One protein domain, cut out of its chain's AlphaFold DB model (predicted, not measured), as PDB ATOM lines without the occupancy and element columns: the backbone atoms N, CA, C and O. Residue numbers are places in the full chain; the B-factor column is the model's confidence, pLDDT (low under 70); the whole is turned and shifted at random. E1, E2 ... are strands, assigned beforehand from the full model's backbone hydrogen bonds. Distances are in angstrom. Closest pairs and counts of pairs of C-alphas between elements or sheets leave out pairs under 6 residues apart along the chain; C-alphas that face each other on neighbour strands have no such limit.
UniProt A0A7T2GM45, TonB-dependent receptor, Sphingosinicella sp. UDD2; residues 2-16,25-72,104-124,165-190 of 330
ATOM      1  N   ILE A   2      -7.381  -6.638 -14.706       31.45
ATOM      2  CA  ILE A   2      -7.567  -5.183 -14.865       31.45
ATOM      3  C   ILE A   2      -6.172  -4.546 -14.936       31.45
ATOM      4  O   ILE A   2      -5.384  -4.732 -14.006       31.45
ATOM      5  N   SER A   3      -5.831  -3.902 -16.055       32.31
ATOM      6  CA  SER A   3      -4.586  -3.145 -16.194       32.31
ATOM      7  C   SER A   3      -4.672  -1.879 -15.332       32.31
ATOM      8  O   SER A   3      -5.737  -1.299 -15.126       32.31
ATOM      9  N   ARG A   4      -3.540  -1.493 -14.738       37.28
ATOM     10  CA  ARG A   4      -3.439  -0.479 -13.673       37.28
ATOM     11  C   ARG A   4      -3.712   0.960 -14.154       37.28
ATOM     12  O   ARG A   4      -3.690   1.861 -13.329       37.28
ATOM     13  N   ALA A   5      -3.967   1.149 -15.451       36.47
ATOM     14  CA  ALA A   5      -4.233   2.438 -16.090       36.47
ATOM     15  C   ALA A   5      -5.737   2.721 -16.322       36.47
ATOM     16  O   ALA A   5      -6.088   3.828 -16.699       36.47
ATOM     17  N   ALA A   6      -6.638   1.762 -16.057       41.94
ATOM     18  CA  ALA A   6      -8.074   1.868 -16.364       41.94
ATOM     19  C   ALA A   6      -8.973   2.191 -15.144       41.94
ATOM     20  O   ALA A   6     -10.126   1.764 -15.084       41.94
ATOM     21  N   MET A   7      -8.449   2.879 -14.121       43.53
ATOM     22  CA  MET A   7      -9.181   3.161 -12.870       43.53
ATOM     23  C   MET A   7      -9.483   4.647 -12.615       43.53
ATOM     24  O   MET A   7      -9.854   4.988 -11.496       43.53
ATOM     25  N   GLU A   8      -9.367   5.534 -13.607       45.69
ATOM     26  CA  GLU A   8      -9.589   6.973 -13.369       45.69
ATOM     27  C   GLU A   8     -11.073   7.409 -13.374       45.69
ATOM     28  O   GLU A   8     -11.391   8.398 -12.723       45.69
ATOM     29  N   GLU A   9     -12.015   6.647 -13.959       52.09
ATOM     30  CA  GLU A   9     -13.453   7.023 -13.976       52.09
ATOM     31  C   GLU A   9     -14.444   5.884 -13.643       52.09
ATOM     32  O   GLU A   9     -15.650   5.968 -13.902       52.09
ATOM     33  N   ALA A  10     -13.975   4.791 -13.036       59.34
ATOM     34  CA  ALA A  10     -14.861   3.710 -12.611       59.34
ATOM     35  C   ALA A  10     -15.585   4.086 -11.308       59.34
ATOM     36  O   ALA A  10     -15.065   3.873 -10.213       59.34
ATOM     37  N   TYR A  11     -16.804   4.625 -11.405       70.06
ATOM     38  CA  TYR A  11     -17.658   4.790 -10.231       70.06
ATOM     39  C   TYR A  11     -18.513   3.542  -9.988       70.06
ATOM     40  O   TYR A  11     -19.047   2.914 -10.910       70.06
ATOM     41  N   TYR A  12     -18.653   3.204  -8.711       83.81
ATOM     42  CA  TYR A  12     -19.424   2.075  -8.215       83.81
ATOM     43  C   TYR A  12     -20.414   2.593  -7.174       83.81
ATOM     44  O   TYR A  12     -20.011   3.076  -6.117       83.81
ATOM     45  N   TRP A  13     -21.708   2.479  -7.460       88.31
ATOM     46  CA  TRP A  13     -22.765   2.687  -6.477       88.31
ATOM     47  C   TRP A  13     -23.383   1.345  -6.163       88.31
ATOM     48  O   TRP A  13     -23.847   0.645  -7.057       88.31
ATOM     49  N   GLY A  14     -23.412   0.971  -4.893       92.56
ATOM     50  CA  GLY A  14     -24.030  -0.274  -4.490       92.56
ATOM     51  C   GLY A  14     -24.488  -0.224  -3.050       92.56
ATOM     52  O   GLY A  14     -23.855   0.403  -2.205       92.56
ATOM     53  N   GLY A  15     -25.590  -0.901  -2.774       95.69
ATOM     54  CA  GLY A  15     -26.141  -1.004  -1.439       95.69
ATOM     55  C   GLY A  15     -27.032  -2.224  -1.315       95.69
ATOM     56  O   GLY A  15     -27.629  -2.691  -2.287       95.69
ATOM     57  N   ALA A  16     -27.121  -2.734  -0.095       97.12
ATOM     58  CA  ALA A  16     -28.093  -3.743   0.270       97.12
ATOM     59  C   ALA A  16     -28.711  -3.376   1.616       97.12
ATOM     60  O   ALA A  16     -28.021  -2.910   2.522       97.12
ATOM     61  N   GLN A  25     -39.273 -11.214   6.245       97.69
ATOM     62  CA  GLN A  25     -37.920 -10.727   6.012       97.69
ATOM     63  C   GLN A  25     -37.810 -10.207   4.585       97.69
ATOM     64  O   GLN A  25     -38.169 -10.907   3.642       97.69
ATOM     65  N   PHE A  26     -37.290  -8.997   4.432       98.25
ATOM     66  CA  PHE A  26     -37.059  -8.343   3.155       98.25
ATOM     67  C   PHE A  26     -35.564  -8.162   2.937       98.25
ATOM     68  O   PHE A  26     -34.824  -7.809   3.857       98.25
ATOM     69  N   HIS A  27     -35.124  -8.371   1.702       98.19
ATOM     70  CA  HIS A  27     -33.768  -8.073   1.269       98.19
ATOM     71  C   HIS A  27     -33.834  -7.307  -0.044       98.19
ATOM     72  O   HIS A  27     -34.358  -7.806  -1.035       98.19
ATOM     73  N   LEU A  28     -33.328  -6.082  -0.028       98.06
ATOM     74  CA  LEU A  28     -33.224  -5.219  -1.192       98.06
ATOM     75  C   LEU A  28     -31.752  -5.054  -1.506       98.06
ATOM     76  O   LEU A  28     -30.937  -4.900  -0.596       98.06
ATOM     77  N   PHE A  29     -31.414  -5.056  -2.782       97.75
ATOM     78  CA  PHE A  29     -30.065  -4.768  -3.226       97.75
ATOM     79  C   PHE A  29     -30.091  -4.057  -4.568       97.75
ATOM     80  O   PHE A  29     -30.987  -4.253  -5.388       97.75
ATOM     81  N   GLY A  30     -29.085  -3.227  -4.784       97.81
ATOM     82  CA  GLY A  30     -28.886  -2.493  -6.017       97.81
ATOM     83  C   GLY A  30     -27.408  -2.227  -6.199       97.81
ATOM     84  O   GLY A  30     -26.714  -1.893  -5.242       97.81
ATOM     85  N   VAL A  31     -26.927  -2.397  -7.419       96.62
ATOM     86  CA  VAL A  31     -25.587  -2.012  -7.829       96.62
ATOM     87  C   VAL A  31     -25.636  -1.444  -9.238       96.62
ATOM     88  O   VAL A  31     -26.291  -1.986 -10.130       96.62
ATOM     89  N   GLU A  32     -24.927  -0.347  -9.429       95.56
ATOM     90  CA  GLU A  32     -24.599   0.249 -10.709       95.56
ATOM     91  C   GLU A  32     -23.093   0.479 -10.724       95.56
ATOM     92  O   GLU A  32     -22.537   1.080  -9.806       95.56
ATOM     93  N   TYR A  33     -22.429   0.021 -11.777       92.75
ATOM     94  CA  TYR A  33     -21.036   0.368 -11.995       92.75
ATOM     95  C   TYR A  33     -20.790   0.676 -13.462       92.75
ATOM     96  O   TYR A  33     -21.361   0.037 -14.354       92.75
ATOM     97  N   ARG A  34     -19.937   1.671 -13.701       92.69
ATOM     98  CA  ARG A  34     -19.329   1.885 -15.011       92.69
ATOM     99  C   ARG A  34     -17.981   1.196 -15.052       92.69
ATOM    100  O   ARG A  34     -17.279   1.126 -14.045       92.69
ATOM    101  N   TYR A  35     -17.658   0.643 -16.208       88.75
ATOM    102  CA  TYR A  35     -16.387  -0.012 -16.438       88.75
ATOM    103  C   TYR A  35     -15.739   0.534 -17.695       88.75
ATOM    104  O   TYR A  35     -16.409   0.857 -18.675       88.75
ATOM    105  N   GLU A  36     -14.420   0.554 -17.640       90.12
ATOM    106  CA  GLU A  36     -13.525   0.766 -18.756       90.12
ATOM    107  C   GLU A  36     -12.476  -0.337 -18.682       90.12
ATOM    108  O   GLU A  36     -11.931  -0.620 -17.611       90.12
ATOM    109  N   ARG A  37     -12.273  -1.053 -19.783       86.69
ATOM    110  CA  ARG A  37     -11.322  -2.162 -19.837       86.69
ATOM    111  C   ARG A  37     -10.767  -2.329 -21.238       86.69
ATOM    112  O   ARG A  37     -11.465  -2.080 -22.214       86.69
ATOM    113  N   ASP A  38      -9.547  -2.835 -21.317       88.19
ATOM    114  CA  ASP A  38      -8.940  -3.237 -22.582       88.19
ATOM    115  C   ASP A  38      -9.825  -4.267 -23.308       88.19
ATOM    116  O   ASP A  38     -10.495  -5.091 -22.664       88.19
ATOM    117  N   ALA A  39      -9.827  -4.229 -24.645       85.00
ATOM    118  CA  ALA A  39     -10.555  -5.190 -25.467       85.00
ATOM    119  C   ALA A  39     -10.229  -6.635 -25.077       85.00
ATOM    120  O   ALA A  39      -9.119  -6.987 -24.666       85.00
ATOM    121  N   GLN A  40     -11.194  -7.525 -25.277       86.50
ATOM    122  CA  GLN A  40     -10.888  -8.946 -25.222       86.50
ATOM    123  C   GLN A  40     -10.186  -9.364 -26.509       86.50
ATOM    124  O   GLN A  40     -10.450  -8.825 -27.586       86.50
ATOM    125  N   PHE A  41      -9.324 -10.373 -26.409       88.19
ATOM    126  CA  PHE A  41      -8.747 -11.007 -27.581       88.19
ATOM    127  C   PHE A  41      -8.921 -12.520 -27.552       88.19
ATOM    128  O   PHE A  41      -8.987 -13.150 -26.494       88.19
ATOM    129  N   ARG A  42      -8.986 -13.106 -28.745       88.50
ATOM    130  CA  ARG A  42      -9.057 -14.549 -28.961       88.50
ATOM    131  C   ARG A  42      -7.947 -14.964 -29.909       88.50
ATOM    132  O   ARG A  42      -7.809 -14.377 -30.974       88.50
ATOM    133  N   ILE A  43      -7.212 -16.005 -29.537       88.50
ATOM    134  CA  ILE A  43      -6.184 -16.617 -30.381       88.50
ATOM    135  C   ILE A  43      -6.692 -17.984 -30.834       88.50
ATOM    136  O   ILE A  43      -7.141 -18.786 -30.010       88.50
ATOM    137  N   THR A  44      -6.637 -18.253 -32.134       88.75
ATOM    138  CA  THR A  44      -6.852 -19.585 -32.706       88.75
ATOM    139  C   THR A  44      -5.606 -20.019 -33.468       88.75
ATOM    140  O   THR A  44      -5.065 -19.259 -34.269       88.75
ATOM    141  N   THR A  45      -5.133 -21.235 -33.200       86.44
ATOM    142  CA  THR A  45      -3.942 -21.806 -33.839       86.44
ATOM    143  C   THR A  45      -4.293 -22.525 -35.135       86.44
ATOM    144  O   THR A  45      -5.425 -22.980 -35.332       86.44
ATOM    145  N   THR A  46      -3.305 -22.658 -36.016       78.88
ATOM    146  CA  THR A  46      -3.411 -23.538 -37.186       78.88
ATOM    147  C   THR A  46      -2.965 -24.950 -36.803       78.88
ATOM    148  O   THR A  46      -1.779 -25.194 -36.598       78.88
ATOM    149  N   GLY A  47      -3.900 -25.899 -36.714       75.38
ATOM    150  CA  GLY A  47      -3.588 -27.307 -36.430       75.38
ATOM    151  C   GLY A  47      -3.177 -27.598 -34.974       75.38
ATOM    152  O   GLY A  47      -3.396 -26.770 -34.087       75.38
ATOM    153  N   PRO A  48      -2.607 -28.789 -34.692       78.94
ATOM    154  CA  PRO A  48      -2.291 -29.258 -33.338       78.94
ATOM    155  C   PRO A  48      -0.968 -28.678 -32.805       78.94
ATOM    156  O   PRO A  48      -0.161 -29.386 -32.206       78.94
ATOM    157  N   VAL A  49      -0.714 -27.395 -33.053       78.81
ATOM    158  CA  VAL A  49       0.465 -26.696 -32.535       78.81
ATOM    159  C   VAL A  49       0.125 -26.114 -31.165       78.81
ATOM    160  O   VAL A  49      -0.985 -25.619 -30.949       78.81
ATOM    161  N   LEU A  50       1.071 -26.188 -30.225       75.94
ATOM    162  CA  LEU A  50       0.926 -25.526 -28.931       75.94
ATOM    163  C   LEU A  50       0.735 -24.018 -29.154       75.94
ATOM    164  O   LEU A  50       1.511 -23.425 -29.905       75.94
ATOM    165  N   PRO A  51      -0.264 -23.384 -28.515       69.50
ATOM    166  CA  PRO A  51      -0.413 -21.941 -28.589       69.50
ATOM    167  C   PRO A  51       0.880 -21.241 -28.146       69.50
ATOM    168  O   PRO A  51       1.496 -21.691 -27.173       69.50
ATOM    169  N   PRO A  52       1.284 -20.150 -28.820       73.75
ATOM    170  CA  PRO A  52       2.466 -19.391 -28.436       73.75
ATOM    171  C   PRO A  52       2.369 -18.960 -26.968       73.75
ATOM    172  O   PRO A  52       1.287 -18.624 -26.473       73.75
ATOM    173  N   HIS A  53       3.495 -18.988 -26.247       81.19
ATOM    174  CA  HIS A  53       3.520 -18.528 -24.862       81.19
ATOM    175  C   HIS A  53       3.295 -17.018 -24.823       81.19
ATOM    176  O   HIS A  53       4.186 -16.242 -25.149       81.19
ATOM    177  N   ILE A  54       2.101 -16.599 -24.412       80.00
ATOM    178  CA  ILE A  54       1.786 -15.184 -24.244       80.00
ATOM    179  C   ILE A  54       2.193 -14.740 -22.843       80.00
ATOM    180  O   ILE A  54       1.735 -15.300 -21.839       80.00
ATOM    181  N   GLU A  55       3.019 -13.699 -22.781       80.75
ATOM    182  CA  GLU A  55       3.378 -13.047 -21.529       80.75
ATOM    183  C   GLU A  55       2.120 -12.597 -20.781       80.75
ATOM    184  O   GLU A  55       1.251 -11.880 -21.290       80.75
ATOM    185  N   ARG A  56       2.001 -13.028 -19.525       77.94
ATOM    186  CA  ARG A  56       0.871 -12.625 -18.685       77.94
ATOM    187  C   ARG A  56       0.923 -11.116 -18.467       77.94
ATOM    188  O   ARG A  56       1.988 -10.580 -18.198       77.94
ATOM    189  N   ARG A  57      -0.250 -10.472 -18.454       77.12
ATOM    190  CA  ARG A  57      -0.429  -9.012 -18.271       77.12
ATOM    191  C   ARG A  57       0.011  -8.149 -19.451       77.12
ATOM    192  O   ARG A  57      -0.064  -6.933 -19.329       77.12
ATOM    193  N   ARG A  58       0.382  -8.746 -20.582       82.62
ATOM    194  CA  ARG A  58       0.582  -8.012 -21.825       82.62
ATOM    195  C   ARG A  58      -0.733  -7.932 -22.593       82.62
ATOM    196  O   ARG A  58      -1.332  -8.961 -22.910       82.62
ATOM    197  N   PHE A  59      -1.203  -6.716 -22.847       82.88
ATOM    198  CA  PHE A  59      -2.304  -6.498 -23.775       82.88
ATOM    199  C   PHE A  59      -1.740  -6.524 -25.195       82.88
ATOM    200  O   PHE A  59      -0.758  -5.852 -25.487       82.88
ATOM    201  N   LEU A  60      -2.321  -7.361 -26.052       85.19
ATOM    202  CA  LEU A  60      -1.887  -7.534 -27.441       85.19
ATOM    203  C   LEU A  60      -2.752  -6.728 -28.411       85.19
ATOM    204  O   LEU A  60      -2.652  -6.919 -29.615       85.19
ATOM    205  N   GLY A  61      -3.673  -5.909 -27.903       85.75
ATOM    206  CA  GLY A  61      -4.625  -5.209 -28.744       85.75
ATOM    207  C   GLY A  61      -4.197  -3.804 -29.137       85.75
ATOM    208  O   GLY A  61      -3.116  -3.337 -28.788       85.75
ATOM    209  N   GLN A  62      -5.076  -3.132 -29.872       89.75
ATOM    210  CA  GLN A  62      -4.957  -1.698 -30.121       89.75
ATOM    211  C   GLN A  62      -5.278  -0.914 -28.849       89.75
ATOM    212  O   GLN A  62      -6.293  -1.181 -28.208       89.75
ATOM    213  N   GLU A  63      -4.461   0.075 -28.504       88.81
ATOM    214  CA  GLU A  63      -4.608   0.847 -27.263       88.81
ATOM    215  C   GLU A  63      -5.929   1.617 -27.202       88.81
ATOM    216  O   GLU A  63      -6.553   1.724 -26.148       88.81
ATOM    217  N   TRP A  64      -6.410   2.091 -28.353       89.06
ATOM    218  CA  TRP A  64      -7.702   2.765 -28.467       89.06
ATOM    219  C   TRP A  64      -8.904   1.816 -28.360       89.06
ATOM    220  O   TRP A  64     -10.039   2.274 -28.207       89.06
ATOM    221  N   ALA A  65      -8.695   0.498 -28.453       89.88
ATOM    222  CA  ALA A  65      -9.756  -0.499 -28.360       89.88
ATOM    223  C   ALA A  65     -10.090  -0.783 -26.889       89.88
ATOM    224  O   ALA A  65      -9.837  -1.864 -26.356       89.88
ATOM    225  N   GLN A  66     -10.684   0.206 -26.228       89.31
ATOM    226  CA  GLN A  66     -11.181   0.091 -24.862       89.31
ATOM    227  C   GLN A  66     -12.695  -0.103 -24.868       89.31
ATOM    228  O   GLN A  66     -13.451   0.661 -25.470       89.31
ATOM    229  N   GLU A  67     -13.150  -1.144 -24.183       87.50
ATOM    230  CA  GLU A  67     -14.561  -1.369 -23.919       87.50
ATOM    231  C   GLU A  67     -14.992  -0.504 -22.736       87.50
ATOM    232  O   GLU A  67     -14.515  -0.675 -21.611       87.50
ATOM    233  N   LYS A  68     -15.936   0.400 -22.999       91.12
ATOM    234  CA  LYS A  68     -16.582   1.232 -21.984       91.12
ATOM    235  C   LYS A  68     -18.049   0.860 -21.895       91.12
ATOM    236  O   LYS A  68     -18.699   0.595 -22.911       91.12
ATOM    237  N   GLY A  69     -18.591   0.835 -20.688       92.25
ATOM    238  CA  GLY A  69     -19.985   0.478 -20.509       92.25
ATOM    239  C   GLY A  69     -20.489   0.625 -19.092       92.25
ATOM    240  O   GLY A  69     -19.780   1.024 -18.167       92.25
ATOM    241  N   GLN A  70     -21.754   0.267 -18.935       94.81
ATOM    242  CA  GLN A  70     -22.448   0.296 -17.662       94.81
ATOM    243  C   GLN A  70     -23.107  -1.047 -17.385       94.81
ATOM    244  O   GLN A  70     -23.676  -1.688 -18.269       94.81
ATOM    245  N   SER A  71     -23.064  -1.467 -16.129       94.81
ATOM    246  CA  SER A  71     -23.789  -2.629 -15.637       94.81
ATOM    247  C   SER A  71     -24.651  -2.241 -14.448       94.81
ATOM    248  O   SER A  71     -24.223  -1.492 -13.571       94.81
ATOM    249  N   ARG A  72     -25.876  -2.764 -14.426       96.69
ATOM    250  CA  ARG A  72     -26.837  -2.571 -13.339       96.69
ATOM    251  C   ARG A  72     -27.415  -3.904 -12.915       96.69
ATOM    252  O   ARG A  72     -27.748  -4.739 -13.756       96.69
ATOM    253  N   LEU A 104     -13.507  -6.789 -29.939       90.50
ATOM    254  CA  LEU A 104     -12.934  -8.124 -29.883       90.50
ATOM    255  C   LEU A 104     -11.841  -8.224 -30.940       90.50
ATOM    256  O   LEU A 104     -12.124  -8.150 -32.134       90.50
ATOM    257  N   GLN A 105     -10.605  -8.443 -30.508       91.31
ATOM    258  CA  GLN A 105      -9.504  -8.704 -31.425       91.31
ATOM    259  C   GLN A 105      -9.309 -10.207 -31.616       91.31
ATOM    260  O   GLN A 105      -9.128 -10.969 -30.667       91.31
ATOM    261  N   ILE A 106      -9.365 -10.656 -32.861       91.69
ATOM    262  CA  ILE A 106      -9.232 -12.057 -33.234       91.69
ATOM    263  C   ILE A 106      -7.892 -12.232 -33.934       91.69
ATOM    264  O   ILE A 106      -7.684 -11.726 -35.034       91.69
ATOM    265  N   PHE A 107      -7.011 -12.998 -33.300       92.00
ATOM    266  CA  PHE A 107      -5.785 -13.508 -33.891       92.00
ATOM    267  C   PHE A 107      -6.055 -14.913 -34.400       92.00
ATOM    268  O   PHE A 107      -6.207 -15.859 -33.628       92.00
ATOM    269  N   SER A 108      -6.167 -15.039 -35.712       91.81
ATOM    270  CA  SER A 108      -6.460 -16.304 -36.371       91.81
ATOM    271  C   SER A 108      -5.219 -16.894 -37.019       91.81
ATOM    272  O   SER A 108      -4.329 -16.170 -37.460       91.81
ATOM    273  N   SER A 109      -5.201 -18.219 -37.117       90.38
ATOM    274  CA  SER A 109      -4.134 -18.978 -37.770       90.38
ATOM    275  C   SER A 109      -2.752 -18.783 -37.130       90.38
ATOM    276  O   SER A 109      -1.749 -18.769 -37.838       90.38
ATOM    277  N   ALA A 110      -2.703 -18.627 -35.804       90.50
ATOM    278  CA  ALA A 110      -1.458 -18.425 -35.072       90.50
ATOM    279  C   ALA A 110      -0.520 -19.639 -35.202       90.50
ATOM    280  O   ALA A 110      -0.953 -20.780 -34.988       90.50
ATOM    281  N   ASP A 111       0.747 -19.388 -35.536       88.31
ATOM    282  CA  ASP A 111       1.808 -20.397 -35.608       88.31
ATOM    283  C   ASP A 111       2.705 -20.411 -34.350       88.31
ATOM    284  O   ASP A 111       2.534 -19.616 -33.421       88.31
ATOM    285  N   ALA A 112       3.668 -21.339 -34.308       86.12
ATOM    286  CA  ALA A 112       4.618 -21.467 -33.198       86.12
ATOM    287  C   ALA A 112       5.554 -20.251 -33.048       86.12
ATOM    288  O   ALA A 112       6.069 -20.013 -31.957       86.12
ATOM    289  N   ASN A 113       5.756 -19.485 -34.123       87.81
ATOM    290  CA  ASN A 113       6.585 -18.281 -34.148       87.81
ATOM    291  C   ASN A 113       5.784 -17.020 -33.783       87.81
ATOM    292  O   ASN A 113       6.334 -15.920 -33.803       87.81
ATOM    293  N   GLY A 114       4.500 -17.164 -33.442       88.38
ATOM    294  CA  GLY A 114       3.633 -16.060 -33.050       88.38
ATOM    295  C   GLY A 114       3.029 -15.294 -34.224       88.38
ATOM    296  O   GLY A 114       2.348 -14.304 -33.982       88.38
ATOM    297  N   ASN A 115       3.219 -15.721 -35.476       91.81
ATOM    298  CA  ASN A 115       2.594 -15.043 -36.610       91.81
ATOM    299  C   ASN A 115       1.108 -15.386 -36.658       91.81
ATOM    300  O   ASN A 115       0.740 -16.559 -36.622       91.81
ATOM    301  N   ALA A 116       0.252 -14.375 -36.764       92.75
ATOM    302  CA  ALA A 116      -1.191 -14.539 -36.830       92.75
ATOM    303  C   ALA A 116      -1.829 -13.464 -37.712       92.75
ATOM    304  O   ALA A 116      -1.303 -12.363 -37.868       92.75
ATOM    305  N   ARG A 117      -3.013 -13.754 -38.250       94.31
ATOM    306  CA  ARG A 117      -3.854 -12.738 -38.887       94.31
ATOM    307  C   ARG A 117      -4.705 -12.047 -37.830       94.31
ATOM    308  O   ARG A 117      -5.488 -12.718 -37.159       94.31
ATOM    309  N   SER A 118      -4.595 -10.728 -37.733       93.94
ATOM    310  CA  SER A 118      -5.311  -9.904 -36.761       93.94
ATOM    311  C   SER A 118      -6.496  -9.180 -37.399       93.94
ATOM    312  O   SER A 118      -6.361  -8.461 -38.391       93.94
ATOM    313  N   VAL A 119      -7.678  -9.372 -36.819       93.12
ATOM    314  CA  VAL A 119      -8.906  -8.666 -37.193       93.12
ATOM    315  C   VAL A 119      -9.586  -8.163 -35.931       93.12
ATOM    316  O   VAL A 119      -9.790  -8.928 -34.991       93.12
ATOM    317  N   ILE A 120      -9.977  -6.895 -35.916       91.88
ATOM    318  CA  ILE A 120     -10.780  -6.313 -34.843       91.88
ATOM    319  C   ILE A 120     -12.231  -6.281 -35.287       91.88
ATOM    320  O   ILE A 120     -12.560  -5.734 -36.338       91.88
ATOM    321  N   LEU A 121     -13.093  -6.850 -34.457       91.25
ATOM    322  CA  LEU A 121     -14.528  -6.646 -34.505       91.25
ATOM    323  C   LEU A 121     -14.872  -5.509 -33.544       91.25
ATOM    324  O   LEU A 121     -14.641  -5.623 -32.340       91.25
ATOM    325  N   ALA A 122     -15.405  -4.420 -34.081       91.50
ATOM    326  CA  ALA A 122     -15.862  -3.272 -33.319       91.50
ATOM    327  C   ALA A 122     -17.391  -3.234 -33.334       91.50
ATOM    328  O   ALA A 122     -18.012  -3.100 -34.388       91.50
ATOM    329  N   SER A 123     -17.982  -3.337 -32.153       91.25
ATOM    330  CA  SER A 123     -19.421  -3.314 -31.945       91.25
ATOM    331  C   SER A 123     -19.866  -1.937 -31.446       91.25
ATOM    332  O   SER A 123     -19.269  -1.409 -30.497       91.25
ATOM    333  N   PRO A 124     -20.920  -1.347 -32.041       92.75
ATOM    334  CA  PRO A 124     -21.496  -0.095 -31.559       92.75
ATOM    335  C   PRO A 124     -22.210  -0.323 -30.225       92.75
ATOM    336  O   PRO A 124     -22.194  -1.416 -29.670       92.75
ATOM    337  N   GLY A 165     -24.682  -4.255 -36.157       87.62
ATOM    338  CA  GLY A 165     -24.017  -3.058 -36.686       87.62
ATOM    339  C   GLY A 165     -22.498  -3.077 -36.494       87.62
ATOM    340  O   GLY A 165     -21.875  -2.018 -36.481       87.62
ATOM    341  N   ASP A 166     -21.919  -4.265 -36.318       89.06
ATOM    342  CA  ASP A 166     -20.485  -4.430 -36.122       89.06
ATOM    343  C   ASP A 166     -19.706  -4.055 -37.388       89.06
ATOM    344  O   ASP A 166     -20.169  -4.261 -38.514       89.06
ATOM    345  N   ALA A 167     -18.490  -3.556 -37.201       89.88
ATOM    346  CA  ALA A 167     -17.557  -3.285 -38.281       89.88
ATOM    347  C   ALA A 167     -16.236  -4.025 -38.047       89.88
ATOM    348  O   ALA A 167     -15.824  -4.269 -36.911       89.88
ATOM    349  N   LEU A 168     -15.588  -4.409 -39.144       90.75
ATOM    350  CA  LEU A 168     -14.340  -5.163 -39.129       90.75
ATOM    351  C   LEU A 168     -13.185  -4.261 -39.555       90.75
ATOM    352  O   LEU A 168     -13.235  -3.658 -40.625       90.75
ATOM    353  N   LEU A 169     -12.125  -4.236 -38.754       91.38
ATOM    354  CA  LEU A 169     -10.840  -3.653 -39.119       91.38
ATOM    355  C   LEU A 169      -9.821  -4.780 -39.269       91.38
ATOM    356  O   LEU A 169      -9.487  -5.471 -38.307       91.38
ATOM    357  N   ASN A 170      -9.343  -4.993 -40.490       92.81
ATOM    358  CA  ASN A 170      -8.319  -5.992 -40.770       92.81
ATOM    359  C   ASN A 170      -6.936  -5.354 -40.615       92.81
ATOM    360  O   ASN A 170      -6.564  -4.510 -41.425       92.81
ATOM    361  N   LEU A 171      -6.186  -5.785 -39.603       92.06
ATOM    362  CA  LEU A 171      -4.818  -5.327 -39.348       92.06
ATOM    363  C   LEU A 171      -3.775  -6.137 -40.131       92.06
ATOM    364  O   LEU A 171      -2.590  -5.827 -40.095       92.06
ATOM    365  N   GLY A 172      -4.206  -7.173 -40.856       93.44
ATOM    366  CA  GLY A 172      -3.318  -8.016 -41.643       93.44
ATOM    367  C   GLY A 172      -2.536  -9.004 -40.782       93.44
ATOM    368  O   GLY A 172      -3.053  -9.537 -39.798       93.44
ATOM    369  N   MET A 173      -1.314  -9.310 -41.212       93.81
ATOM    370  CA  MET A 173      -0.417 -10.215 -40.496       93.81
ATOM    371  C   MET A 173       0.321  -9.456 -39.400       93.81
ATOM    372  O   MET A 173       0.876  -8.391 -39.650       93.81
ATOM    373  N   VAL A 174       0.348 -10.035 -38.205       93.31
ATOM    374  CA  VAL A 174       1.066  -9.507 -37.043       93.31
ATOM    375  C   VAL A 174       1.854 -10.623 -36.374       93.31
ATOM    376  O   VAL A 174       1.517 -11.800 -36.524       93.31
ATOM    377  N   ASN A 175       2.867 -10.255 -35.596       91.38
ATOM    378  CA  ASN A 175       3.535 -11.174 -34.688       91.38
ATOM    379  C   ASN A 175       3.095 -10.885 -33.246       91.38
ATOM    380  O   ASN A 175       3.128  -9.741 -32.805       91.38
ATOM    381  N   LEU A 176       2.656 -11.909 -32.513       89.06
ATOM    382  CA  LEU A 176       2.133 -11.794 -31.144       89.06
ATOM    383  C   LEU A 176       3.213 -11.466 -30.101       89.06
ATOM    384  O   LEU A 176       2.879 -11.056 -28.989       89.06
ATOM    385  N   PHE A 177       4.488 -11.679 -30.429       87.81
ATOM    386  CA  PHE A 177       5.618 -11.368 -29.557       87.81
ATOM    387  C   PHE A 177       6.137  -9.944 -29.756       87.81
ATOM    388  O   PHE A 177       6.755  -9.398 -28.838       87.81
ATOM    389  N   ASP A 178       5.799  -9.314 -30.880       88.06
ATOM    390  CA  ASP A 178       6.195  -7.948 -31.209       88.06
ATOM    391  C   ASP A 178       5.195  -6.914 -30.676       88.06
ATOM    392  O   ASP A 178       4.035  -7.205 -30.345       88.06
ATOM    393  N   GLU A 179       5.658  -5.674 -30.544       85.12
ATOM    394  CA  GLU A 179       4.771  -4.545 -30.294       85.12
ATOM    395  C   GLU A 179       3.840  -4.356 -31.496       85.12
ATOM    396  O   GLU A 179       4.264  -4.396 -32.652       85.12
ATOM    397  N   GLN A 180       2.541  -4.214 -31.231       86.62
ATOM    398  CA  GLN A 180       1.567  -4.098 -32.309       86.62
ATOM    399  C   GLN A 180       1.594  -2.685 -32.884       86.62
ATOM    400  O   GLN A 180       1.540  -1.706 -32.138       86.62
ATOM    401  N   VAL A 181       1.595  -2.586 -34.214       87.25
ATOM    402  CA  VAL A 181       1.418  -1.306 -34.905       87.25
ATOM    403  C   VAL A 181       0.049  -0.737 -34.541       87.25
ATOM    404  O   VAL A 181      -0.980  -1.384 -34.766       87.25
ATOM    405  N   GLN A 182       0.045   0.464 -33.967       90.56
ATOM    406  CA  GLN A 182      -1.179   1.179 -33.629       90.56
ATOM    407  C   GLN A 182      -1.762   1.837 -34.883       90.56
ATOM    408  O   GLN A 182      -1.039   2.411 -35.697       90.56
ATOM    409  N   THR A 183      -3.076   1.742 -35.042       90.25
ATOM    410  CA  THR A 183      -3.838   2.384 -36.115       90.25
ATOM    411  C   THR A 183      -4.748   3.463 -35.555       90.25
ATOM    412  O   THR A 183      -4.967   3.534 -34.347       90.25
ATOM    413  N   ASP A 184      -5.368   4.242 -36.436       88.12
ATOM    414  CA  ASP A 184      -6.478   5.094 -36.025       88.12
ATOM    415  C   ASP A 184      -7.704   4.252 -35.611       88.12
ATOM    416  O   ASP A 184      -7.923   3.158 -36.157       88.12
ATOM    417  N   PRO A 185      -8.526   4.746 -34.664       84.12
ATOM    418  CA  PRO A 185      -9.751   4.075 -34.256       84.12
ATOM    419  C   PRO A 185     -10.763   3.951 -35.395       84.12
ATOM    420  O   PRO A 185     -10.960   4.868 -36.194       84.12
ATOM    421  N   LEU A 186     -11.495   2.838 -35.418       82.94
ATOM    422  CA  LEU A 186     -12.564   2.644 -36.391       82.94
ATOM    423  C   LEU A 186     -13.776   3.541 -36.085       82.94
ATOM    424  O   LEU A 186     -14.362   3.479 -34.998       82.94
ATOM    425  N   THR A 187     -14.217   4.312 -37.077       80.44
ATOM    426  CA  THR A 187     -15.478   5.062 -36.996       80.44
ATOM    427  C   THR A 187     -16.662   4.137 -37.262       80.44
ATOM    428  O   THR A 187     -16.873   3.672 -38.382       80.44
ATOM    429  N   LEU A 188     -17.469   3.892 -36.231       81.38
ATOM    430  CA  LEU A 188     -18.708   3.125 -36.339       81.38
ATOM    431  C   LEU A 188     -19.853   4.029 -36.812       81.38
ATOM    432  O   LEU A 188     -20.291   4.911 -36.077       81.38
ATOM    433  N   SER A 189     -20.346   3.801 -38.030       76.44
ATOM    434  CA  SER A 189     -21.510   4.511 -38.591       76.44
ATOM    435  C   SER A 189     -22.833   3.766 -38.378       76.44
ATOM    436  O   SER A 189     -23.902   4.378 -38.367       76.44
ATOM    437  N   ALA A 190     -22.777   2.446 -38.191       80.25
ATOM    438  CA  ALA A 190     -23.944   1.607 -37.963       80.25
ATOM    439  C   ALA A 190     -24.343   1.568 -36.478       80.25
ATOM    440  O   ALA A 190     -23.517   1.697 -35.575       80.25
TER     441      ALA A 190
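What this domain is: This is residues 2 to 16, 25 to 72, 104 to 124 and 165 to 190 of the 330 residues of the protein "TonB-dependent receptor" of Sphingosinicella sp. UDD2 (UniProt A0A7T2GM45). A twisted sheet of four strands, E3, E5, E6 and E7, makes one part of the domain, and a second, narrow sheet of three strands, E1, E2 and E4, reaches away from it as a long twisted arm. The long strand E2 runs on into E3 and joins the two, while residues 46 to 65 loop back from the end of E3 to the start of E4, and the tail, residues 176 to 190, runs back from the end of E7. The printed part has 110 residues with no named helix and seven named strands, in the order E1 to E7 along the chain, and the class is all strand. The four-stranded sheet has the order E3, E5, E6, E7 and is mixed; the other has the order E1, E2, E4 and is antiparallel. The whole is loose, with a radius of gyration of the C-alphas of 17.7 A, and elongated, spanning 59 by 35 by 25 A.

Where its parts are: In the larger sheet, E3 is residues 40 to 45, 17.0 A long, and E5 is residues 104 to 110, 16.3 A. E6 is residues 115 to 123, 25.4 A, and E7 is residues 167 to 175, 22.8 A, ending at C-alpha 175 at (3.535, -11.174, -34.688). In the smaller sheet, E1 is residues 12 to 16, 13.5 A, beginning at C-alpha 12 at (-19.424, 2.075, -8.215). E2 is residues 25 to 38, 41.4 A, from C-alpha 25 at (-37.920, -10.727, 6.012), and E4 is residues 66 to 72, 19.6 A.

How they stand to each other: E3 and E5 are parallel, at 14 degrees; N 107 and O 42 are within hydrogen-bond range at 2.8 A. E5 and E6 form a hairpin, antiparallel at 158 degrees, with N 106 and O 119 at 2.8 A. E6 and E7 are antiparallel at 160 degrees, with N 118 and O 172 at 2.8 A, and E7 bends by 56 degrees at residue 172. E2 runs on into E3 across a break of 1 residue, at 65 degrees. E2 and E4 are antiparallel at 172 degrees, with N 67 and O 37 at 2.8 A. E1 and E2 are antiparallel at 166 degrees, with N 32 and O 13 at 2.8 A. E3 and E4 are apart, as are E4 and E5.

The domain as a whole: The two C-alphas farthest apart, those of Gln 25 and Asn 113, are 60.4 A from each other. Residues 17 to 24, 73 to 103 and 125 to 164 are cut out, and the C-alphas across these cuts are 13.4, 22.3 and 6.4 A apart. Of the links that are printed whole, E3 to E4 is long, and E2 to E3 and E5 to E6 are tight. The mean pLDDT of the printed part is 84.6, and residues 2 to 10 and residue 51 are under 70.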